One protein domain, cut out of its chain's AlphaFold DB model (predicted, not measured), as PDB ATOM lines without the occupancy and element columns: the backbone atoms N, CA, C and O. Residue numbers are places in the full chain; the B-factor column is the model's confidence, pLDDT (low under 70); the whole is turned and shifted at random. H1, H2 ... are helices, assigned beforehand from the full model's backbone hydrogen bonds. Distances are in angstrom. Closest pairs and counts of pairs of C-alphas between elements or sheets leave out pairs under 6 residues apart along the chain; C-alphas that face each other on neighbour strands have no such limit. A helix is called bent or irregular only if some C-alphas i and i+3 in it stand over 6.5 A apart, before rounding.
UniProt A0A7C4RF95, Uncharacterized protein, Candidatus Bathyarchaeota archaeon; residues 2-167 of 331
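AT A GLANCE: This is residues 2 to 167 of the 331 residues of an uncharacterized protein of Candidatus Bathyarchaeota archaeon (UniProt A0A7C4RF95). This is an elongated bundle of helices built round one long helix, H8, with H9 folded back along it as a hairpin and H4 and H1 completing a bundle of four. Bent H6 packs on H8 with arm H6a and on H2 with arm H6b; H7 packs on the first residues of H8. The printed part has 166 residues with nine named helices, H1 to H9 in order, and no named strand: all helix. It is compact, with a radius of gyration of the C-alphas of 16.8 A, and spans 51 by 30 by 27 A.

HOW THE PARTS SIT: Start at the hub, H8, residues 115 to 146, irregular with C-alphas 138 and 141 9.4 A apart and a kink of 129 degrees near residue 139. H9, residues 148 to 166, forms a hairpin with it, opposite ways at a shallow tilt of 18 degrees; the closest C-alphas, of Ser 121 and Gly 158, are 4.3 A apart. H4, residues 46 to 60, touches H9 at residues 149 to 154 alone, closest at C-alphas 54 and 150, 5.6 A. H1, residues 2 to 16, irregular with C-alphas 11 and 14 7.2 A apart, touches H8 with residues 10 to 14 alone, closest at C-alphas 14 and 134, 6.2 A. H5, residues 62 to 67, only just touches H8, with 3 pairs of C-alphas within 8 A, closest 65 and 139, 7.1 A. H6, residues 74 to 96, is one helix by its hydrogen bonds but bent, with C-alphas 84 and 87 6.8 A apart. Arm H6a, residues 74 to 84, touches H8, closest at C-alphas 83 and 134, 5.9 A. Arm H6b, residues 87 to 96, touches H2, residues 19 to 28, closest at C-alphas 88 and 21, 4.6 A. H7, residues 99 to 109, touches H8 at residues 115 to 119 alone, closest at C-alphas 107 and 115, 4.9 A. H3, residues 30 to 33, touches no helix but is near H2. Every O i to N i+4 pair is within hydrogen-bond range in H2, H4, H5, H6a, H6b, H7 and H9, against 9 of 11 in H1 and 20 of 28 in H8; H3 is too short for one.

IN THESE COORDINATES: Find C-alpha 115 at (159.986, 228.795, 351.627); H8 ends 34.4 A away at C-alpha 146. H9 measures 26.4 A, H4 20.7 A and H1 19.2 A, from C-alpha 2 at (152.459, 266.317, 320.008).

THE WHOLE: The C-alphas farthest apart, of Ala 2 and Met 111, are 55.5 A apart. The printed part has no cut, and H3 to H4 is a long link of 12 residues. Look for pLDDT under 70 at residue 2 and residues 35 to 40.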
ATOM      1  N   ALA A   2     151.567 266.487 318.843       61.69
ATOM      2  CA  ALA A   2     152.459 266.317 320.008       61.69
ATOM      3  C   ALA A   2     151.744 266.228 321.379       61.69
ATOM      4  O   ALA A   2     152.065 265.362 322.189       61.69
ATOM      5  N   ASN A   3     150.711 267.049 321.616       76.38
ATOM      6  CA  ASN A   3     149.959 267.033 322.882       76.38
ATOM      7  C   ASN A   3     149.173 265.719 323.098       76.38
ATOM      8  O   ASN A   3     149.076 265.211 324.211       76.38
ATOM      9  N   ARG A   4     148.660 265.106 322.020       77.38
ATOM     10  CA  ARG A   4     147.929 263.828 322.092       77.38
ATOM     11  C   ARG A   4     148.871 262.660 322.394       77.38
ATOM     12  O   ARG A   4     148.531 261.810 323.209       77.38
ATOM     13  N   ILE A   5     150.057 262.655 321.782       78.06
ATOM     14  CA  ILE A   5     151.095 261.640 322.019       78.06
ATOM     15  C   ILE A   5     151.582 261.705 323.472       78.06
ATOM     16  O   ILE A   5     151.641 260.678 324.140       78.06
ATOM     17  N   SER A   6     151.842 262.908 323.993       81.81
ATOM     18  CA  SER A   6     152.252 263.099 325.390       81.81
ATOM     19  C   SER A   6     151.205 262.589 326.391       81.81
ATOM     20  O   SER A   6     151.562 261.915 327.359       81.81
ATOM     21  N   LYS A   7     149.908 262.827 326.134       85.38
ATOM     22  CA  LYS A   7     148.816 262.299 326.970       85.38
ATOM     23  C   LYS A   7     148.770 260.771 326.982       85.38
ATOM     24  O   LYS A   7     148.684 260.182 328.053       85.38
ATOM     25  N   ILE A   8     148.863 260.135 325.813       86.94
ATOM     26  CA  ILE A   8     148.849 258.668 325.703       86.94
ATOM     27  C   ILE A   8     150.071 258.063 326.401       86.94
ATOM     28  O   ILE A   8     149.939 257.102 327.150       86.94
ATOM     29  N   PHE A   9     151.253 258.653 326.221       88.81
ATOM     30  CA  PHE A   9     152.466 258.175 326.881       88.81
ATOM     31  C   PHE A   9     152.338 258.204 328.411       88.81
ATOM     32  O   PHE A   9     152.661 257.224 329.078       88.81
ATOM     33  N   LYS A  10     151.788 259.291 328.966       90.44
ATOM     34  CA  LYS A  10     151.497 259.395 330.403       90.44
ATOM     35  C   LYS A  10     150.552 258.283 330.878       90.44
ATOM     36  O   LYS A  10     150.792 257.703 331.931       90.44
ATOM     37  N   MET A  11     149.498 257.987 330.114       92.75
ATOM     38  CA  MET A  11     148.537 256.913 330.421       92.75
ATOM     39  C   MET A  11     149.180 255.535 330.485       92.75
ATOM     40  O   MET A  11     148.828 254.733 331.341       92.75
ATOM     41  N   LEU A  12     150.138 255.282 329.598       94.94
ATOM     42  CA  LEU A  12     150.835 254.004 329.514       94.94
ATOM     43  C   LEU A  12     151.968 253.869 330.535       94.94
ATOM     44  O   LEU A  12     152.494 252.771 330.696       94.94
ATOM     45  N   LEU A  13     152.340 254.943 331.239       94.56
ATOM     46  CA  LEU A  13     153.483 254.950 332.147       94.56
ATOM     47  C   LEU A  13     153.424 253.848 333.226       94.56
ATOM     48  O   LEU A  13     154.445 253.183 333.399       94.56
ATOM     49  N   PRO A  14     152.273 253.576 333.886       95.62
ATOM     50  CA  PRO A  14     152.174 252.465 334.833       95.62
ATOM     51  C   PRO A  14     152.385 251.089 334.201       95.62
ATOM     52  O   PRO A  14     152.862 250.199 334.880       95.62
ATOM     53  N   ALA A  15     152.050 250.883 332.925       96.19
ATOM     54  CA  ALA A  15     152.319 249.612 332.248       96.19
ATOM     55  C   ALA A  15     153.790 249.529 331.809       96.19
ATOM     56  O   ALA A  15     154.462 248.520 332.022       96.19
ATOM     57  N   ILE A  16     154.313 250.623 331.244       96.62
ATOM     58  CA  ILE A  16     155.690 250.723 330.747       96.62
ATOM     59  C   ILE A  16     156.705 250.509 331.875       96.62
ATOM     60  O   ILE A  16     157.719 249.854 331.641       96.62
ATOM     61  N   SER A  17     156.438 250.983 333.097       97.62
ATOM     62  CA  SER A  17     157.348 250.802 334.241       97.62
ATOM     63  C   SER A  17     157.578 249.339 334.628       97.62
ATOM     64  O   SER A  17     158.576 249.036 335.276       97.62
ATOM     65  N   PHE A  18     156.692 248.422 334.225       98.25
ATOM     66  CA  PHE A  18     156.833 246.990 334.498       98.25
ATOM     67  C   PHE A  18     157.418 246.199 333.325       98.25
ATOM     68  O   PHE A  18     157.822 245.056 333.518       98.25
ATOM     69  N   ILE A  19     157.547 246.789 332.133       97.75
ATOM     70  CA  ILE A  19     158.154 246.095 330.988       97.75
ATOM     71  C   ILE A  19     159.621 245.719 331.282       97.75
ATOM     72  O   ILE A  19     159.931 244.532 331.199       97.75
ATOM     73  N   PRO A  20     160.518 246.644 331.698       98.00
ATOM     74  CA  PRO A  20     161.906 246.292 331.998       98.00
ATOM     75  C   PRO A  20     162.088 245.192 333.059       98.00
ATOM     76  O   PRO A  20     162.807 244.235 332.764       98.00
ATOM     77  N   PRO A  21     161.468 245.247 334.261       98.19
ATOM     78  CA  PRO A  21     161.642 244.186 335.253       98.19
ATOM     79  C   PRO A  21     161.119 242.837 334.755       98.19
ATOM     80  O   PRO A  21     161.788 241.828 334.959       98.19
ATOM     81  N   ILE A  22     159.980 242.803 334.051       97.81
ATOM     82  CA  ILE A  22     159.439 241.559 333.486       97.81
ATOM     83  C   ILE A  22     160.390 240.990 332.427       97.81
ATOM     84  O   ILE A  22     160.646 239.789 332.427       97.81
ATOM     85  N   SER A  23     160.962 241.828 331.557       97.56
ATOM     86  CA  SER A  23     161.947 241.386 330.563       97.56
ATOM     87  C   SER A  23     163.218 240.830 331.207       97.56
ATOM     88  O   SER A  23     163.716 239.796 330.765       97.56
ATOM     89  N   ILE A  24     163.723 241.470 332.270       97.69
ATOM     90  CA  ILE A  24     164.878 240.968 333.031       97.69
ATOM     91  C   ILE A  24     164.548 239.604 333.646       97.69
ATOM     92  O   ILE A  24     165.324 238.664 333.488       97.69
ATOM     93  N   LEU A  25     163.391 239.466 334.298       96.75
ATOM     94  CA  LEU A  25     162.956 238.199 334.892       96.75
ATOM     95  C   LEU A  25     162.797 237.101 333.835       96.75
ATOM     96  O   LEU A  25     163.240 235.979 334.060       96.75
ATOM     97  N   TYR A  26     162.215 237.419 332.678       95.38
ATOM     98  CA  TYR A  26     162.054 236.468 331.578       95.38
ATOM     99  C   TYR A  26     163.403 235.986 331.038       95.38
ATOM    100  O   TYR A  26     163.571 234.801 330.766       95.38
ATOM    101  N   TYR A  27     164.383 236.886 330.925       96.31
ATOM    102  CA  TYR A  27     165.733 236.530 330.499       96.31
ATOM    103  C   TYR A  27     166.472 235.674 331.542       96.31
ATOM    104  O   TYR A  27     167.124 234.696 331.186       96.31
ATOM    105  N   LEU A  28     166.368 236.019 332.830       94.31
ATOM    106  CA  LEU A  28     167.085 235.328 333.910       94.31
ATOM    107  C   LEU A  28     166.458 233.986 334.310       94.31
ATOM    108  O   LEU A  28     167.172 233.100 334.787       94.31
ATOM    109  N   ARG A  29     165.131 233.867 334.202       90.25
ATOM    110  CA  ARG A  29     164.321 232.732 334.677       90.25
ATOM    111  C   ARG A  29     163.160 232.445 333.708       90.25
ATOM    112  O   ARG A  29     161.994 232.604 334.088       90.25
ATOM    113  N   PRO A  30     163.438 232.051 332.451       89.81
ATOM    114  CA  PRO A  30     162.393 231.787 331.456       89.81
ATOM    115  C   PRO A  30     161.475 230.620 331.849       89.81
ATOM    116  O   PRO A  30     160.304 230.596 331.479       89.81
ATOM    117  N   ASP A  31     161.991 229.673 332.628       85.88
ATOM    118  CA  ASP A  31     161.262 228.562 333.241       85.88
ATOM    119  C   ASP A  31     160.140 229.046 334.168       85.88
ATOM    120  O   ASP A  31     159.047 228.486 334.153       85.88
ATOM    121  N   SER A  32     160.353 230.149 334.892       88.38
ATOM    122  CA  SER A  32     159.327 230.724 335.771       88.38
ATOM    123  C   SER A  32     158.114 231.304 335.043       88.38
ATOM    124  O   SER A  32     157.087 231.566 335.664       88.38
ATOM    125  N   PHE A  33     158.205 231.490 333.726       88.31
ATOM    126  CA  PHE A  33     157.089 231.902 332.871       88.31
ATOM    127  C   PHE A  33     156.387 230.718 332.198       88.31
ATOM    128  O   PHE A  33     155.426 230.917 331.457       88.31
ATOM    129  N   GLN A  34     156.852 229.494 332.442       77.19
ATOM    130  CA  GLN A  34     156.215 228.271 331.972       77.19
ATOM    131  C   GLN A  34     155.299 227.716 333.067       77.19
ATOM    132  O   GLN A  34     155.450 228.038 334.241       77.19
ATOM    133  N   GLY A  35     154.332 226.872 332.691       58.47
ATOM    134  CA  GLY A  35     153.294 226.368 333.604       58.47
ATOM    135  C   GLY A  35     153.777 225.452 334.738       58.47
ATOM    136  O   GLY A  35     152.940 224.845 335.398       58.47
ATOM    137  N   MET A  36     155.092 225.293 334.938       60.53
ATOM    138  CA  MET A  36     155.658 224.561 336.068       60.53
ATOM    139  C   MET A  36     157.004 225.177 336.479       60.53
ATOM    140  O   MET A  36     158.004 224.995 335.785       60.53
ATOM    141  N   TRP A  37     157.026 225.891 337.606       49.59
ATOM    142  CA  TRP A  37     158.236 226.474 338.193       49.59
ATOM    143  C   TRP A  37     158.415 225.970 339.625       49.59
ATOM    144  O   TRP A  37     157.451 225.874 340.383       49.59
ATOM    145  N   GLU A  38     159.637 225.535 339.949       56.81
ATOM    146  CA  GLU A  38     159.969 224.803 341.187       56.81
ATOM    147  C   GLU A  38     159.041 223.600 341.474       56.81
ATOM    148  O   GLU A  38     158.800 223.221 342.615       56.81
ATOM    149  N   GLY A  39     158.503 222.977 340.420       56.09
ATOM    150  CA  GLY A  39     157.584 221.842 340.538       56.09
ATOM    151  C   GLY A  39     156.150 222.216 340.926       56.09
ATOM    152  O   GLY A  39     155.348 221.322 341.192       56.09
ATOM    153  N   THR A  40     155.810 223.507 340.930       66.62
ATOM    154  CA  THR A  40     154.487 224.007 341.321       66.62
ATOM    155  C   THR A  40     153.752 224.685 340.169       66.62
ATOM    156  O   THR A  40     154.312 224.934 339.105       66.62
ATOM    157  N   TRP A  41     152.467 224.962 340.388       74.62
ATOM    158  CA  TRP A  41     151.597 225.706 339.475       74.62
ATOM    159  C   TRP A  41     151.853 227.227 339.525       74.62
ATOM    160  O   TRP A  41     151.355 227.956 338.669       74.62
ATOM    161  N   GLN A  42     152.618 227.706 340.514       85.75
ATOM    162  CA  GLN A  42     152.934 229.118 340.685       85.75
ATOM    163  C   GLN A  42     153.942 229.568 339.625       85.75
ATOM    164  O   GLN A  42     154.892 228.858 339.298       85.75
ATOM    165  N   GLY A  43     153.761 230.775 339.097       89.19
ATOM    166  CA  GLY A  43     154.681 231.317 338.105       89.19
ATOM    167  C   GLY A  43     154.433 232.774 337.746       89.19
ATOM    168  O   GLY A  43     153.475 233.405 338.195       89.19
ATOM    169  N   ARG A  44     155.324 233.285 336.895       92.56
ATOM    170  CA  ARG A  44     155.398 234.667 336.401       92.56
ATOM    171  C   ARG A  44     154.606 234.915 335.117       92.56
ATOM    172  O   ARG A  44     154.463 236.065 334.703       92.56
ATOM    173  N   PHE A  45     154.046 233.876 334.490       87.38
ATOM    174  CA  PHE A  45     153.217 234.015 333.279       87.38
ATOM    175  C   PHE A  45     152.070 235.022 333.465       87.38
ATOM    176  O   PHE A  45     151.748 235.787 332.552       87.38
ATOM    177  N   LEU A  46     151.500 235.089 334.673       88.88
ATOM    178  CA  LEU A  46     150.420 236.013 335.014       88.88
ATOM    179  C   LEU A  46     150.821 237.495 334.883       88.88
ATOM    180  O   LEU A  46     149.939 238.344 334.780       88.88
ATOM    181  N   TYR A  47     152.114 237.832 334.792       94.56
ATOM    182  CA  TYR A  47     152.536 239.195 334.461       94.56
ATOM    183  C   TYR A  47     152.123 239.637 333.058       94.56
ATOM    184  O   TYR A  47     151.802 240.809 332.866       94.56
ATOM    185  N   PHE A  48     152.060 238.727 332.081       91.31
ATOM    186  CA  PHE A  48     151.546 239.071 330.753       91.31
ATOM    187  C   PHE A  48     150.055 239.404 330.808       91.31
ATOM    188  O   PHE A  48     149.609 240.361 330.175       91.31
ATOM    189  N   PHE A  49     149.299 238.663 331.620       86.81
ATOM    190  CA  PHE A  49     147.889 238.952 331.858       86.81
ATOM    191  C   PHE A  49     147.698 240.283 332.599       86.81
ATOM    192  O   PHE A  49     146.857 241.084 332.208       86.81
ATOM    193  N   PHE A  50     148.532 240.569 333.601       93.56
ATOM    194  CA  PHE A  50     148.579 241.867 334.278       93.56
ATOM    195  C   PHE A  50     148.836 243.029 333.304       93.56
ATOM    196  O   PHE A  50     148.093 244.008 333.316       93.56
ATOM    197  N   LEU A  51     149.851 242.930 332.438       95.19
ATOM    198  CA  LEU A  51     150.139 243.979 331.454       95.19
ATOM    199  C   LEU A  51     148.954 244.186 330.506       95.19
ATOM    200  O   LEU A  51     148.596 245.323 330.202       95.19
ATOM    201  N   TRP A  52     148.313 243.098 330.078       90.94
ATOM    202  CA  TRP A  52     147.103 243.160 329.267       90.94
ATOM    203  C   TRP A  52     145.939 243.853 329.996       90.94
ATOM    204  O   TRP A  52     145.307 244.731 329.408       90.94
ATOM    205  N   LEU A  53     145.696 243.541 331.276       88.81
ATOM    206  CA  LEU A  53     144.690 244.220 332.102       88.81
ATOM    207  C   LEU A  53     144.978 245.720 332.239       88.81
ATOM    208  O   LEU A  53     144.076 246.526 332.019       88.81
ATOM    209  N   CYS A  54     146.230 246.099 332.504       92.88
ATOM    210  CA  CYS A  54     146.652 247.499 332.579       92.88
ATOM    211  C   CYS A  54     146.328 248.257 331.285       92.88
ATOM    212  O   CYS A  54     145.812 249.373 331.319       92.88
ATOM    213  N   LEU A  55     146.616 247.653 330.128       92.81
ATOM    214  CA  LEU A  55     146.313 248.251 328.827       92.81
ATOM    215  C   LEU A  55     144.803 248.373 328.592       92.81
ATOM    216  O   LEU A  55     144.347 249.393 328.076       92.81
ATOM    217  N   LEU A  56     144.020 247.369 328.992       87.62
ATOM    218  CA  LEU A  56     142.563 247.435 328.912       87.62
ATOM    219  C   LEU A  56     141.981 248.531 329.805       87.62
ATOM    220  O   LEU A  56     141.113 249.274 329.352       87.62
ATOM    221  N   GLU A  57     142.462 248.668 331.038       90.19
ATOM    222  CA  GLU A  57     142.040 249.732 331.952       90.19
ATOM    223  C   GLU A  57     142.370 251.121 331.391       90.19
ATOM    224  O   GLU A  57     141.533 252.019 331.468       90.19
ATOM    225  N   VAL A  58     143.510 251.288 330.712       91.62
ATOM    226  CA  VAL A  58     143.834 252.530 329.988       91.62
ATOM    227  C   VAL A  58     142.848 252.808 328.850       91.62
ATOM    228  O   VAL A  58     142.407 253.947 328.688       91.62
ATOM    229  N   ILE A  59     142.498 251.794 328.052       89.31
ATOM    230  CA  ILE A  59     141.560 251.944 326.927       89.31
ATOM    231  C   ILE A  59     140.159 252.298 327.438       89.31
ATOM    232  O   ILE A  59     139.527 253.218 326.924       89.31
ATOM    233  N   ILE A  60     139.681 251.587 328.462       85.50
ATOM    234  CA  ILE A  60     138.345 251.775 329.042       85.50
ATOM    235  C   ILE A  60     138.264 253.100 329.816       85.50
ATOM    236  O   ILE A  60     137.259 253.803 329.738       85.50
ATOM    237  N   GLY A  61     139.316 253.451 330.555       87.06
ATOM    238  CA  GLY A  61     139.411 254.655 331.379       87.06
ATOM    239  C   GLY A  61     139.885 255.900 330.630       87.06
ATOM    240  O   GLY A  61     140.152 256.916 331.270       87.06
ATOM    241  N   TYR A  62     140.008 255.853 329.298       89.56
ATOM    242  CA  TYR A  62     140.656 256.901 328.503       89.56
ATOM    243  C   TYR A  62     140.134 258.310 328.807       89.56
ATOM    244  O   TYR A  62     140.924 259.222 329.047       89.56
ATOM    245  N   GLU A  63     138.813 258.502 328.825       86.88
ATOM    246  CA  GLU A  63     138.205 259.821 329.038       86.88
ATOM    247  C   GLU A  63     138.572 260.391 330.414       86.88
ATOM    248  O   GLU A  63     139.125 261.491 330.502       86.88
ATOM    249  N   SER A  64     138.371 259.588 331.462       87.31
ATOM    250  CA  SER A  64     138.714 259.901 332.854       87.31
ATOM    251  C   SER A  64     140.203 260.229 332.995       87.31
ATOM    252  O   SER A  64     140.571 261.332 333.399       87.31
ATOM    253  N   LEU A  65     141.085 259.342 332.528       88.94
ATOM    254  CA  LEU A  65     142.536 259.507 332.633       88.94
ATOM    255  C   LEU A  65     143.066 260.698 331.813       88.94
ATOM    256  O   LEU A  65     144.060 261.320 332.194       88.94
ATOM    257  N   SER A  66     142.418 261.041 330.692       87.00
ATOM    258  CA  SER A  66     142.853 262.122 329.786       87.00
ATOM    259  C   SER A  66     142.617 263.528 330.324       87.00
ATOM    260  O   SER A  66     143.310 264.466 329.901       87.00
ATOM    261  N   SER A  67     141.650 263.659 331.232       85.31
ATOM    262  CA  SER A  67     141.342 264.905 331.928       85.31
ATOM    263  C   SER A  67     142.316 265.210 333.065       85.31
ATOM    264  O   SER A  67     142.405 266.358 333.494       85.31
ATOM    265  N   TYR A  68     143.087 264.222 333.539       83.69
ATOM    266  CA  TYR A  68     143.963 264.432 334.683       83.69
ATOM    267  C   TYR A  68     145.257 265.155 334.286       83.69
ATOM    268  O   TYR A  68     146.128 264.616 333.590       83.69
ATOM    269  N   GLU A  69     145.426 266.370 334.795       80.69
ATOM    270  CA  GLU A  69     146.623 267.195 334.637       80.69
ATOM    271  C   GLU A  69     147.671 266.809 335.693       80.69
ATOM    272  O   GLU A  69     147.425 266.850 336.898       80.69
ATOM    273  N   MET A  70     148.876 266.425 335.256       76.19
ATOM    274  CA  MET A  70     149.967 266.165 336.201       76.19
ATOM    275  C   MET A  70     150.596 267.490 336.619       76.19
ATOM    276  O   MET A  70     150.974 268.295 335.768       76.19
ATOM    277  N   ASN A  71     150.779 267.692 337.919       75.50
ATOM    278  CA  ASN A  71     151.519 268.844 338.414       75.50
ATOM    279  C   ASN A  71     152.996 268.742 337.978       75.50
ATOM    280  O   ASN A  71     153.690 267.792 338.334       75.50
ATOM    281  N   LYS A  72     153.464 269.745 337.227       80.56
ATOM    282  CA  LYS A  72     154.790 269.785 336.585       80.56
ATOM    283  C   LYS A  72     155.921 270.279 337.499       80.56
ATOM    284  O   LYS A  72     156.989 270.634 337.010       80.56
ATOM    285  N   SER A  73     155.710 270.333 338.814       89.50
ATOM    286  CA  SER A  73     156.775 270.662 339.765       89.50
ATOM    287  C   SER A  73     157.939 269.674 339.640       89.50
ATOM    288  O   SER A  73     157.729 268.460 339.667       89.50
ATOM    289  N   LEU A  74     159.170 270.194 339.586       87.94
ATOM    290  CA  LEU A  74     160.400 269.398 339.506       87.94
ATOM    291  C   LEU A  74     160.458 268.305 340.584       87.94
ATOM    292  O   LEU A  74     160.831 267.173 340.293       87.94
ATOM    293  N   ARG A  75     160.016 268.617 341.811       88.81
ATOM    294  CA  ARG A  75     159.974 267.651 342.921       88.81
ATOM    295  C   ARG A  75     159.079 266.453 342.602       88.81
ATOM    296  O   ARG A  75     159.473 265.322 342.847       88.81
ATOM    297  N   LYS A  76     157.893 266.688 342.030       87.81
ATOM    298  CA  LYS A  76     156.955 265.613 341.665       87.81
ATOM    299  C   LYS A  76     157.460 264.787 340.489       87.81
ATOM    300  O   LYS A  76     157.305 263.573 340.506       87.81
ATOM    301  N   ILE A  77     158.099 265.428 339.511       90.56
ATOM    302  CA  ILE A  77     158.739 264.724 338.392       90.56
ATOM    303  C   ILE A  77     159.853 263.813 338.915       90.56
ATOM    304  O   ILE A  77     159.900 262.648 338.542       90.56
ATOM    305  N   LEU A  78     160.703 264.308 339.819       92.81
ATOM    306  CA  LEU A  78     161.783 263.518 340.409       92.81
ATOM    307  C   LEU A  78     161.246 262.327 341.217       92.81
ATOM    308  O   LEU A  78     161.725 261.210 341.044       92.81
ATOM    309  N   VAL A  79     160.205 262.536 342.029       93.62
ATOM    310  CA  VAL A  79     159.512 261.443 342.734       93.62
ATOM    311  C   VAL A  79     158.948 260.422 341.748       93.62
ATOM    312  O   VAL A  79     159.122 259.226 341.950       93.62
ATOM    313  N   LEU A  80     158.307 260.865 340.664       94.19
ATOM    314  CA  LEU A  80     157.774 259.962 339.649       94.19
ATOM    315  C   LEU A  80     158.879 259.144 338.973       94.19
ATOM    316  O   LEU A  80     158.709 257.940 338.832       94.19
ATOM    317  N   VAL A  81     160.000 259.769 338.599       95.25
ATOM    318  CA  VAL A  81     161.156 259.083 337.994       95.25
ATOM    319  C   VAL A  81     161.694 257.994 338.920       95.25
ATOM    320  O   VAL A  81     161.943 256.883 338.461       95.25
ATOM    321  N   ILE A  82     161.803 258.280 340.219       96.19
ATOM    322  CA  ILE A  82     162.200 257.279 341.216       96.19
ATOM    323  C   ILE A  82     161.164 256.150 341.273       96.19
ATOM    324  O   ILE A  82     161.522 254.980 341.182       96.19
ATOM    325  N   LEU A  83     159.873 256.475 341.380       97.31
ATOM    326  CA  LEU A  83     158.813 255.470 341.499       97.31
ATOM    327  C   LEU A  83     158.745 254.534 340.287       97.31
ATOM    328  O   LEU A  83     158.607 253.329 340.475       97.31
ATOM    329  N   ILE A  84     158.879 255.048 339.060       97.25
ATOM    330  CA  ILE A  84     158.858 254.205 337.853       97.25
ATOM    331  C   ILE A  84     160.121 253.350 337.702       97.25
ATOM    332  O   ILE A  84     160.072 252.345 336.998       97.25
ATOM    333  N   SER A  85     161.239 253.709 338.351       97.94
ATOM    334  CA  SER A  85     162.449 252.878 338.366       97.94
ATOM    335  C   SER A  85     162.431 251.805 339.457       97.94
ATOM    336  O   SER A  85     163.142 250.809 339.323       97.94
ATOM    337  N   LEU A  86     161.622 251.964 340.514       98.31
ATOM    338  CA  LEU A  86     161.573 251.022 341.640       98.31
ATOM    339  C   LEU A  86     161.258 249.569 341.242       98.31
ATOM    340  O   LEU A  86     161.934 248.695 341.778       98.31
ATOM    341  N   PRO A  87     160.321 249.259 340.321       98.56
ATOM    342  CA  PRO A  87     160.083 247.874 339.902       98.56
ATOM    343  C   PRO A  87     161.344 247.198 339.342       98.56
ATOM    344  O   PRO A  87     161.681 246.077 339.722       98.56
ATOM    345  N   THR A  88     162.095 247.908 338.498       98.50
ATOM    346  CA  THR A  88     163.380 247.441 337.957       98.50
ATOM    347  C   THR A  88     164.431 247.303 339.053       98.50
ATOM    348  O   THR A  88     165.115 246.283 339.121       98.50
ATOM    349  N   MET A  89     164.548 248.300 339.937       98.19
ATOM    350  CA  MET A  89     165.490 248.259 341.061       98.19
ATOM    351  C   MET A  89     165.201 247.087 342.000       98.19
ATOM    352  O   MET A  89     166.139 246.432 342.444       98.19
ATOM    353  N   TYR A  90     163.925 246.788 342.257       98.50
ATOM    354  CA  TYR A  90     163.513 245.625 343.033       98.50
ATOM    355  C   TYR A  90     164.007 244.332 342.385       98.50
ATOM    356  O   TYR A  90     164.667 243.546 343.052       98.50
ATOM    357  N   VAL A  91     163.758 244.125 341.086       98.25
ATOM    358  CA  VAL A  91     164.202 242.906 340.383       98.25
ATOM    359  C   VAL A  91     165.720 242.771 340.394       98.25
ATOM    360  O   VAL A  91     166.238 241.669 340.584       98.25
ATOM    361  N   ILE A  92     166.438 243.883 340.229       98.06
ATOM    362  CA  ILE A  92     167.896 243.899 340.321       98.06
ATOM    363  C   ILE A  92     168.342 243.497 341.737       98.06
ATOM    364  O   ILE A  92     169.177 242.607 341.885       98.06
ATOM    365  N   ALA A  93     167.758 244.091 342.780       97.81
ATOM    366  CA  ALA A  93     168.064 243.752 344.170       97.81
ATOM    367  C   ALA A  93     167.768 242.275 344.484       97.81
ATOM    368  O   ALA A  93     168.625 241.571 345.024       97.81
ATOM    369  N   ALA A  94     166.584 241.804 344.086       96.88
ATOM    370  CA  ALA A  94     166.090 240.437 344.232       96.88
ATOM    371  C   ALA A  94     167.068 239.405 343.663       96.88
ATOM    372  O   ALA A  94     167.393 238.433 344.342       96.88
ATOM    373  N   ASN A  95     167.574 239.637 342.449       95.94
ATOM    374  CA  ASN A  95     168.347 238.636 341.711       95.94
ATOM    375  C   ASN A  95     169.871 238.785 341.827       95.94
ATOM    376  O   ASN A  95     170.572 237.801 341.612       95.94
ATOM    377  N   PHE A  96     170.393 239.974 342.149       96.75
ATOM    378  CA  PHE A  96     171.844 240.233 342.155       96.75
ATOM    379  C   PHE A  96     172.407 240.666 343.512       96.75
ATOM    380  O   PHE A  96     173.607 240.538 343.727       96.75
ATOM    381  N   PHE A  97     171.572 241.157 344.434       96.38
ATOM    382  CA  PHE A  97     172.016 241.678 345.736       96.38
ATOM    383  C   PHE A  97     171.525 240.830 346.925       96.38
ATOM    384  O   PHE A  97     171.491 241.308 348.056       96.38
ATOM    385  N   GLY A  98     171.136 239.572 346.681       95.62
ATOM    386  CA  GLY A  98     170.784 238.606 347.730       95.62
ATOM    387  C   GLY A  98     169.427 238.835 348.405       95.62
ATOM    388  O   GLY A  98     169.130 238.193 349.412       95.62
ATOM    389  N   LEU A  99     168.573 239.724 347.880       97.44
ATOM    390  CA  LEU A  99     167.250 239.967 348.466       97.44
ATOM    391  C   LEU A  99     166.352 238.715 348.391       97.44
ATOM    392  O   LEU A  99     165.662 238.424 349.368       97.44
ATOM    393  N   ASN A 100     166.405 237.925 347.310       96.56
ATOM    394  CA  ASN A 100     165.680 236.647 347.248       96.56
ATOM    395  C   ASN A 100     166.166 235.652 348.309       96.56
ATOM    396  O   ASN A 100     165.345 235.014 348.965       96.56
ATOM    397  N   ASP A 101     167.480 235.561 348.530       96.69
ATOM    398  CA  ASP A 101     168.053 234.680 349.553       96.69
ATOM    399  C   ASP A 101     167.635 235.114 350.961       96.69
ATOM    400  O   ASP A 101     167.320 234.279 351.810       96.69
ATOM    401  N   MET A 102     167.561 236.426 351.203       97.62
ATOM    402  CA  MET A 102     167.060 236.977 352.460       97.62
ATOM    403  C   MET A 102     165.583 236.631 352.686       97.62
ATOM    404  O   MET A 102     165.230 236.205 353.787       97.62
ATOM    405  N   ILE A 103     164.728 236.793 351.666       97.62
ATOM    406  CA  ILE A 103     163.300 236.444 351.741       97.62
ATOM    407  C   ILE A 103     163.140 234.949 352.019       97.62
ATOM    408  O   ILE A 103     162.435 234.575 352.956       97.62
ATOM    409  N   LYS A 104     163.853 234.101 351.270       96.31
ATOM    410  CA  LYS A 104     163.856 232.650 351.460       96.31
ATOM    411  C   LYS A 104     164.306 232.264 352.870       96.31
ATOM    412  O   LYS A 104     163.593 231.554 353.565       96.31
ATOM    413  N   SER A 105     165.431 232.801 353.343       97.06
ATOM    414  CA  SER A 105     165.943 232.541 354.694       97.06
ATOM    415  C   SER A 105     164.983 233.012 355.791       97.06
ATOM    416  O   SER A 105     164.903 232.411 356.866       97.06
ATOM    417  N   LEU A 106     164.257 234.110 355.568       97.00
ATOM    418  CA  LEU A 106     163.217 234.557 356.488       97.00
ATOM    419  C   LEU A 106     162.029 233.585 356.491       97.00
ATOM    420  O   LEU A 106     161.548 233.245 357.570       97.00
ATOM    421  N   ALA A 107     161.588 233.113 355.327       96.44
ATOM    422  CA  ALA A 107     160.518 232.126 355.207       96.44
ATOM    423  C   ALA A 107     160.902 230.783 355.859       96.44
ATOM    424  O   ALA A 107     160.138 230.261 356.671       96.44
ATOM    425  N   ASP A 108     162.120 230.291 355.611       95.62
ATOM    426  CA  ASP A 108     162.675 229.080 356.231       95.62
ATOM    427  C   ASP A 108     162.672 229.189 357.765       95.62
ATOM    428  O   ASP A 108     162.183 228.303 358.465       95.62
ATOM    429  N   ARG A 109     163.155 230.315 358.312       96.25
ATOM    430  CA  ARG A 109     163.177 230.559 359.769       96.25
ATOM    431  C   ARG A 109     161.789 230.607 360.402       96.25
ATOM    432  O   ARG A 109     161.658 230.298 361.582       96.25
ATOM    433  N   ASN A 110     160.775 230.998 359.636       95.12
ATOM    434  CA  ASN A 110     159.382 231.024 360.079       95.12
ATOM    435  C   ASN A 110     158.626 229.733 359.725       95.12
ATOM    436  O   ASN A 110     157.404 229.700 359.844       95.12
ATOM    437  N   MET A 111     159.335 228.666 359.328       91.75
ATOM    438  CA  MET A 111     158.769 227.342 359.050       91.75
ATOM    439  C   MET A 111     157.698 227.356 357.944       91.75
ATOM    440  O   MET A 111     156.731 226.593 357.997       91.75
ATOM    441  N   VAL A 112     157.851 228.229 356.943       92.12
ATOM    442  CA  VAL A 112     156.994 228.240 355.747       92.12
ATOM    443  C   VAL A 112     157.245 226.960 354.943       92.12
ATOM    444  O   VAL A 112     158.392 226.645 354.636       92.12
ATOM    445  N   TYR A 113     156.185 226.224 354.584       89.06
ATOM    446  CA  TYR A 113     156.314 224.909 353.936       89.06
ATOM    447  C   TYR A 113     157.046 224.975 352.594       89.06
ATOM    448  O   TYR A 113     157.921 224.155 352.338       89.06
ATOM    449  N   HIS A 114     156.717 225.966 351.763       87.94
ATOM    450  CA  HIS A 114     157.395 226.208 350.489       87.94
ATOM    451  C   HIS A 114     158.206 227.505 350.521       87.94
ATOM    452  O   HIS A 114     158.047 228.380 349.677       87.94
ATOM    453  N   ALA A 115     159.100 227.638 351.500       90.69
ATOM    454  CA  ALA A 115     159.986 228.795 351.627       90.69
ATOM    455  C   ALA A 115     160.784 229.174 350.352       90.69
ATOM    456  O   ALA A 115     160.961 230.374 350.129       90.69
ATOM    457  N   PRO A 116     161.228 228.236 349.481       91.44
ATOM    458  CA  PRO A 116     161.846 228.589 348.198       91.44
ATOM    459  C   PRO A 116     160.963 229.430 347.262       91.44
ATOM    460  O   PRO A 116     161.503 230.251 346.524       91.44
ATOM    461  N   LEU A 117     159.635 229.299 347.359       91.56
ATOM    462  CA  LEU A 117     158.665 230.029 346.535       91.56
ATOM    463  C   LEU A 117     158.335 231.425 347.079       91.56
ATOM    464  O   LEU A 117     157.932 232.290 346.306       91.56
ATOM    465  N   ALA A 118     158.599 231.692 348.363       94.94
ATOM    466  CA  ALA A 118     158.296 232.971 349.014       94.94
ATOM    467  C   ALA A 118     158.795 234.231 348.279       94.94
ATOM    468  O   ALA A 118     158.088 235.243 348.269       94.94
ATOM    469  N   PRO A 119     159.969 234.234 347.617       96.12
ATOM    470  CA  PRO A 119     160.368 235.358 346.778       96.12
ATOM    471  C   PRO A 119     159.356 235.708 345.677       96.12
ATOM    472  O   PRO A 119     159.202 236.885 345.354       96.12
ATOM    473  N   LEU A 120     158.646 234.724 345.112       95.50
ATOM    474  CA  LEU A 120     157.649 234.940 344.066       95.50
ATOM    475  C   LEU A 120     156.381 235.602 344.616       95.50
ATOM    476  O   LEU A 120     155.937 236.600 344.049       95.50
ATOM    477  N   SER A 121     155.805 235.104 345.716       95.88
ATOM    478  CA  SER A 121     154.627 235.740 346.326       95.88
ATOM    479  C   SER A 121     154.917 237.180 346.759       95.88
ATOM    480  O   SER A 121     154.131 238.090 346.468       95.88
ATOM    481  N   VAL A 122     156.088 237.414 347.363       97.69
ATOM    482  CA  VAL A 122     156.561 238.750 347.754       97.69
ATOM    483  C   VAL A 122     156.750 239.654 346.537       97.69
ATOM    484  O   VAL A 122     156.331 240.807 346.582       97.69
ATOM    485  N   GLU A 123     157.315 239.151 345.436       97.94
ATOM    486  CA  GLU A 123     157.476 239.912 344.189       97.94
ATOM    487  C   GLU A 123     156.131 240.444 343.669       97.94
ATOM    488  O   GLU A 123     156.010 241.644 343.411       97.94
ATOM    489  N   TYR A 124     155.090 239.603 343.618       97.88
ATOM    490  CA  TYR A 124     153.739 240.022 343.220       97.88
ATOM    491  C   TYR A 124     153.145 241.089 344.152       97.88
ATOM    492  O   TYR A 124     152.574 242.081 343.685       97.88
ATOM    493  N   MET A 125     153.295 240.921 345.470       98.06
ATOM    494  CA  MET A 125     152.804 241.893 346.452       98.06
ATOM    495  C   MET A 125     153.540 243.233 346.349       98.06
ATOM    496  O   MET A 125     152.902 244.288 346.330       98.06
ATOM    497  N   VAL A 126     154.871 243.204 346.232       98.44
ATOM    498  CA  VAL A 126     155.689 244.407 346.041       98.44
ATOM    499  C   VAL A 126     155.278 245.110 344.753       98.44
ATOM    500  O   VAL A 126     155.041 246.315 344.772       98.44
ATOM    501  N   PHE A 127     155.109 244.379 343.652       98.62
ATOM    502  CA  PHE A 127     154.652 244.951 342.387       98.62
ATOM    503  C   PHE A 127     153.267 245.598 342.494       98.62
ATOM    504  O   PHE A 127     153.077 246.683 341.947       98.62
ATOM    505  N   SER A 128     152.331 245.012 343.246       98.31
ATOM    506  CA  SER A 128     151.029 245.634 343.526       98.31
ATOM    507  C   SER A 128     151.179 246.978 344.259       98.31
ATOM    508  O   SER A 128     150.612 247.987 343.835       98.31
ATOM    509  N   VAL A 129     152.012 247.035 345.305       98.44
ATOM    510  CA  VAL A 129     152.276 248.271 346.069       98.44
ATOM    511  C   VAL A 129     152.976 249.328 345.210       98.44
ATOM    512  O   VAL A 129     152.586 250.498 345.223       98.44
ATOM    513  N   LEU A 130     153.986 248.935 344.430       98.50
ATOM    514  CA  LEU A 130     154.689 249.838 343.518       98.50
ATOM    515  C   LEU A 130     153.739 250.394 342.449       98.50
ATOM    516  O   LEU A 130     153.764 251.597 342.185       98.50
ATOM    517  N   LEU A 131     152.857 249.560 341.888       98.44
ATOM    518  CA  LEU A 131     151.846 249.999 340.929       98.44
ATOM    519  C   LEU A 131     150.896 251.025 341.553       98.44
ATOM    520  O   LEU A 131     150.678 252.074 340.949       98.44
ATOM    521  N   CYS A 132     150.393 250.781 342.768       98.00
ATOM    522  CA  CYS A 132     149.584 251.754 343.509       98.00
ATOM    523  C   CYS A 132     150.292 253.107 343.625       98.00
ATOM    524  O   CYS A 132     149.708 254.143 343.311       98.00
ATOM    525  N   MET A 133     151.561 253.112 344.047       97.88
ATOM    526  CA  MET A 133     152.326 254.350 344.211       97.88
ATOM    527  C   MET A 133     152.534 255.085 342.883       97.88
ATOM    528  O   MET A 133     152.370 256.305 342.826       97.88
ATOM    529  N   ILE A 134     152.852 254.358 341.808       97.31
ATOM    530  CA  ILE A 134     153.006 254.932 340.465       97.31
ATOM    531  C   ILE A 134     151.677 255.535 339.997       97.31
ATOM    532  O   ILE A 134     151.641 256.693 339.583       97.31
ATOM    533  N   VAL A 135     150.572 254.800 340.123       96.56
ATOM    534  CA  VAL A 135     149.231 255.256 339.732       96.56
ATOM    535  C   VAL A 135     148.821 256.512 340.506       96.56
ATOM    536  O   VAL A 135     148.405 257.492 339.885       96.56
ATOM    537  N   ILE A 136     149.008 256.542 341.830       95.69
ATOM    538  CA  ILE A 136     148.716 257.723 342.659       95.69
ATOM    539  C   ILE A 136     149.586 258.913 342.243       95.69
ATOM    540  O   ILE A 136     149.103 260.043 342.172       95.69
ATOM    541  N   SER A 137     150.862 258.683 341.936       93.75
ATOM    542  CA  SER A 137     151.774 259.749 341.513       93.75
ATOM    543  C   SER A 137     151.353 260.379 340.176       93.75
ATOM    544  O   SER A 137     151.399 261.601 340.017       93.75
ATOM    545  N   VAL A 138     150.879 259.563 339.225       93.00
ATOM    546  CA  VAL A 138     150.525 260.012 337.867       93.00
ATOM    547  C   VAL A 138     149.095 260.561 337.768       93.00
ATOM    548  O   VAL A 138     148.877 261.551 337.057       93.00
ATOM    549  N   PHE A 139     148.137 259.933 338.458       93.25
ATOM    550  CA  PHE A 139     146.687 260.162 338.322       93.25
ATOM    551  C   PHE A 139     145.978 260.534 339.632       93.25
ATOM    552  O   PHE A 139     144.766 260.741 339.642       93.25
ATOM    553  N   GLY A 140     146.704 260.621 340.749       91.50
ATOM    554  CA  GLY A 140     146.099 260.825 342.062       91.50
ATOM    555  C   GLY A 140     145.251 259.629 342.507       91.50
ATOM    556  O   GLY A 140     145.335 258.533 341.955       91.50
ATOM    557  N   ILE A 141     144.402 259.852 343.510       90.81
ATOM    558  CA  ILE A 141     143.528 258.810 344.079       90.81
ATOM    559  C   ILE A 141     142.520 258.293 343.042       90.81
ATOM    560  O   ILE A 141     142.197 257.111 343.053       90.81
ATOM    561  N   VAL A 142     142.085 259.138 342.098       88.69
ATOM    562  CA  VAL A 142     141.188 258.739 340.992       88.69
ATOM    563  C   VAL A 142     141.811 257.620 340.154       88.69
ATOM    564  O   VAL A 142     141.120 256.690 339.747       88.69
ATOM    565  N   GLY A 143     143.135 257.641 339.971       91.31
ATOM    566  CA  GLY A 143     143.851 256.570 339.286       91.31
ATOM    567  C   GLY A 143     143.660 255.197 339.922       91.31
ATOM    568  O   GLY A 143     143.595 254.209 339.199       91.31
ATOM    569  N   LEU A 144     143.532 255.114 341.251       93.31
ATOM    570  CA  LEU A 144     143.321 253.834 341.932       93.31
ATOM    571  C   LEU A 144     141.990 253.198 341.546       93.31
ATOM    572  O   LEU A 144     141.893 251.977 341.511       93.31
ATOM    573  N   GLU A 145     140.968 254.002 341.244       90.69
ATOM    574  CA  GLU A 145     139.695 253.475 340.762       90.69
ATOM    575  C   GLU A 145     139.810 252.948 339.325       90.69
ATOM    576  O   GLU A 145     139.250 251.892 339.010       90.69
ATOM    577  N   GLU A 146     140.541 253.671 338.473       90.50
ATOM    578  CA  GLU A 146     140.727 253.327 337.060       90.50
ATOM    579  C   GLU A 146     141.660 252.126 336.854       90.50
ATOM    580  O   GLU A 146     141.419 251.348 335.941       90.50
ATOM    581  N   PHE A 147     142.662 251.939 337.722       92.62
ATOM    582  CA  PHE A 147     143.599 250.802 337.711       92.62
ATOM    583  C   PHE A 147     143.306 249.756 338.800       92.62
ATOM    584  O   PHE A 147     144.163 248.935 339.149       92.62
ATOM    585  N   SER A 148     142.110 249.813 339.401       92.00
ATOM    586  CA  SER A 148     141.754 248.986 340.561       92.00
ATOM    587  C   SER A 148     141.947 247.495 340.307       92.00
ATOM    588  O   SER A 148     142.282 246.762 341.236       92.00
ATOM    589  N   ILE A 149     141.778 247.031 339.071       89.88
ATOM    590  CA  ILE A 149     141.759 245.607 338.755       89.88
ATOM    591  C   ILE A 149     143.151 245.090 338.475       89.88
ATOM    592  O   ILE A 149     143.478 244.026 338.989       89.88
ATOM    593  N   SER A 150     144.012 245.852 337.804       93.44
ATOM    594  CA  SER A 150     145.428 245.488 337.691       93.44
ATOM    595  C   SER A 150     146.123 245.455 339.057       93.44
ATOM    596  O   SER A 150     146.859 244.515 339.360       93.44
ATOM    597  N   ILE A 151     145.831 246.437 339.921       95.38
ATOM    598  CA  ILE A 151     146.325 246.494 341.308       95.38
ATOM    599  C   ILE A 151     145.853 245.275 342.107       95.38
ATOM    600  O   ILE A 151     146.666 244.564 342.709       95.38
ATOM    601  N   THR A 152     144.539 245.036 342.096       92.38
ATOM    602  CA  THR A 152     143.912 243.937 342.837       92.38
ATOM    603  C   THR A 152     144.384 242.587 342.309       92.38
ATOM    604  O   THR A 152     144.627 241.686 343.101       92.38
ATOM    605  N   PHE A 153     144.576 242.447 340.997       91.81
ATOM    606  CA  PHE A 153     145.070 241.223 340.377       91.81
ATOM    607  C   PHE A 153     146.462 240.852 340.889       91.81
ATOM    608  O   PHE A 153     146.633 239.749 341.400       91.81
ATOM    609  N   LEU A 154     147.432 241.773 340.836       96.00
ATOM    610  CA  LEU A 154     148.778 241.515 341.364       96.00
ATOM    611  C   LEU A 154     148.744 241.160 342.856       96.00
ATOM    612  O   LEU A 154     149.377 240.192 343.275       96.00
ATOM    613  N   GLY A 155     147.975 241.917 343.643       95.81
ATOM    614  CA  GLY A 155     147.868 241.703 345.085       95.81
ATOM    615  C   GLY A 155     147.226 240.361 345.439       95.81
ATOM    616  O   GLY A 155     147.734 239.648 346.300       95.81
ATOM    617  N   ILE A 156     146.143 239.984 344.754       93.12
ATOM    618  CA  ILE A 156     145.455 238.708 344.967       93.12
ATOM    619  C   ILE A 156     146.331 237.536 344.534       93.12
ATOM    620  O   ILE A 156     146.408 236.565 345.277       93.12
ATOM    621  N   VAL A 157     147.011 237.609 343.385       92.44
ATOM    622  CA  VAL A 157     147.924 236.538 342.947       92.44
ATOM    623  C   VAL A 157     149.038 236.334 343.972       92.44
ATOM    624  O   VAL A 157     149.239 235.212 344.429       92.44
ATOM    625  N   GLY A 158     149.685 237.418 344.419       95.06
ATOM    626  CA  GLY A 158     150.701 237.343 345.470       95.06
ATOM    627  C   GLY A 158     150.157 236.759 346.774       95.06
ATOM    628  O   GLY A 158     150.787 235.889 347.370       95.06
ATOM    629  N   LEU A 159     148.958 237.171 347.197       94.12
ATOM    630  CA  LEU A 159     148.309 236.645 348.399       94.12
ATOM    631  C   LEU A 159     147.972 235.158 348.285       94.12
ATOM    632  O   LEU A 159     148.168 234.420 349.243       94.12
ATOM    633  N   ILE A 160     147.476 234.711 347.135       91.31
ATOM    634  CA  ILE A 160     147.174 233.300 346.894       91.31
ATOM    635  C   ILE A 160     148.455 232.469 346.944       91.31
ATOM    636  O   ILE A 160     148.455 231.424 347.588       91.31
ATOM    637  N   TYR A 161     149.535 232.932 346.307       92.44
ATOM    638  CA  TYR A 161     150.826 232.247 346.367       92.44
ATOM    639  C   TYR A 161     151.335 232.168 347.808       92.44
ATOM    640  O   TYR A 161     151.652 231.079 348.271       92.44
ATOM    641  N   ALA A 162     151.274 233.267 348.567       93.88
ATOM    642  CA  ALA A 162     151.649 233.269 349.982       93.88
ATOM    643  C   ALA A 162     150.776 232.323 350.832       93.88
ATOM    644  O   ALA A 162     151.278 231.635 351.720       93.88
ATOM    645  N   ILE A 163     149.466 232.255 350.566       91.81
ATOM    646  CA  ILE A 163     148.568 231.304 351.238       91.81
ATOM    647  C   ILE A 163     148.972 229.866 350.913       91.81
ATOM    648  O   ILE A 163     148.990 229.045 351.822       91.81
ATOM    649  N   ASP A 164     149.296 229.548 349.662       88.88
ATOM    650  CA  ASP A 164     149.710 228.199 349.254       88.88
ATOM    651  C   ASP A 164     151.112 227.840 349.778       88.88
ATOM    652  O   ASP A 164     151.381 226.695 350.123       88.88
ATOM    653  N   GLU A 165     151.999 228.816 349.947       90.88
ATOM    654  CA  GLU A 165     153.300 228.619 350.594       90.88
ATOM    655  C   GLU A 165     153.160 228.287 352.087       90.88
ATOM    656  O   GLU A 165     153.866 227.415 352.603       90.88
ATOM    657  N   LEU A 166     152.235 228.964 352.780       91.38
ATOM    658  CA  LEU A 166     151.939 228.766 354.204       91.38
ATOM    659  C   LEU A 166     151.050 227.541 354.467       91.38
ATOM    660  O   LEU A 166     151.205 226.858 355.480       91.38
ATOM    661  N   TYR A 167     150.108 227.264 353.568       89.69
ATOM    662  CA  TYR A 167     149.079 226.231 353.688       89.69
ATOM    663  C   TYR A 167     148.944 225.449 352.377       89.69
ATOM    664  O   TYR A 167     147.895 225.499 351.724       89.69
TER     665      TYR A 167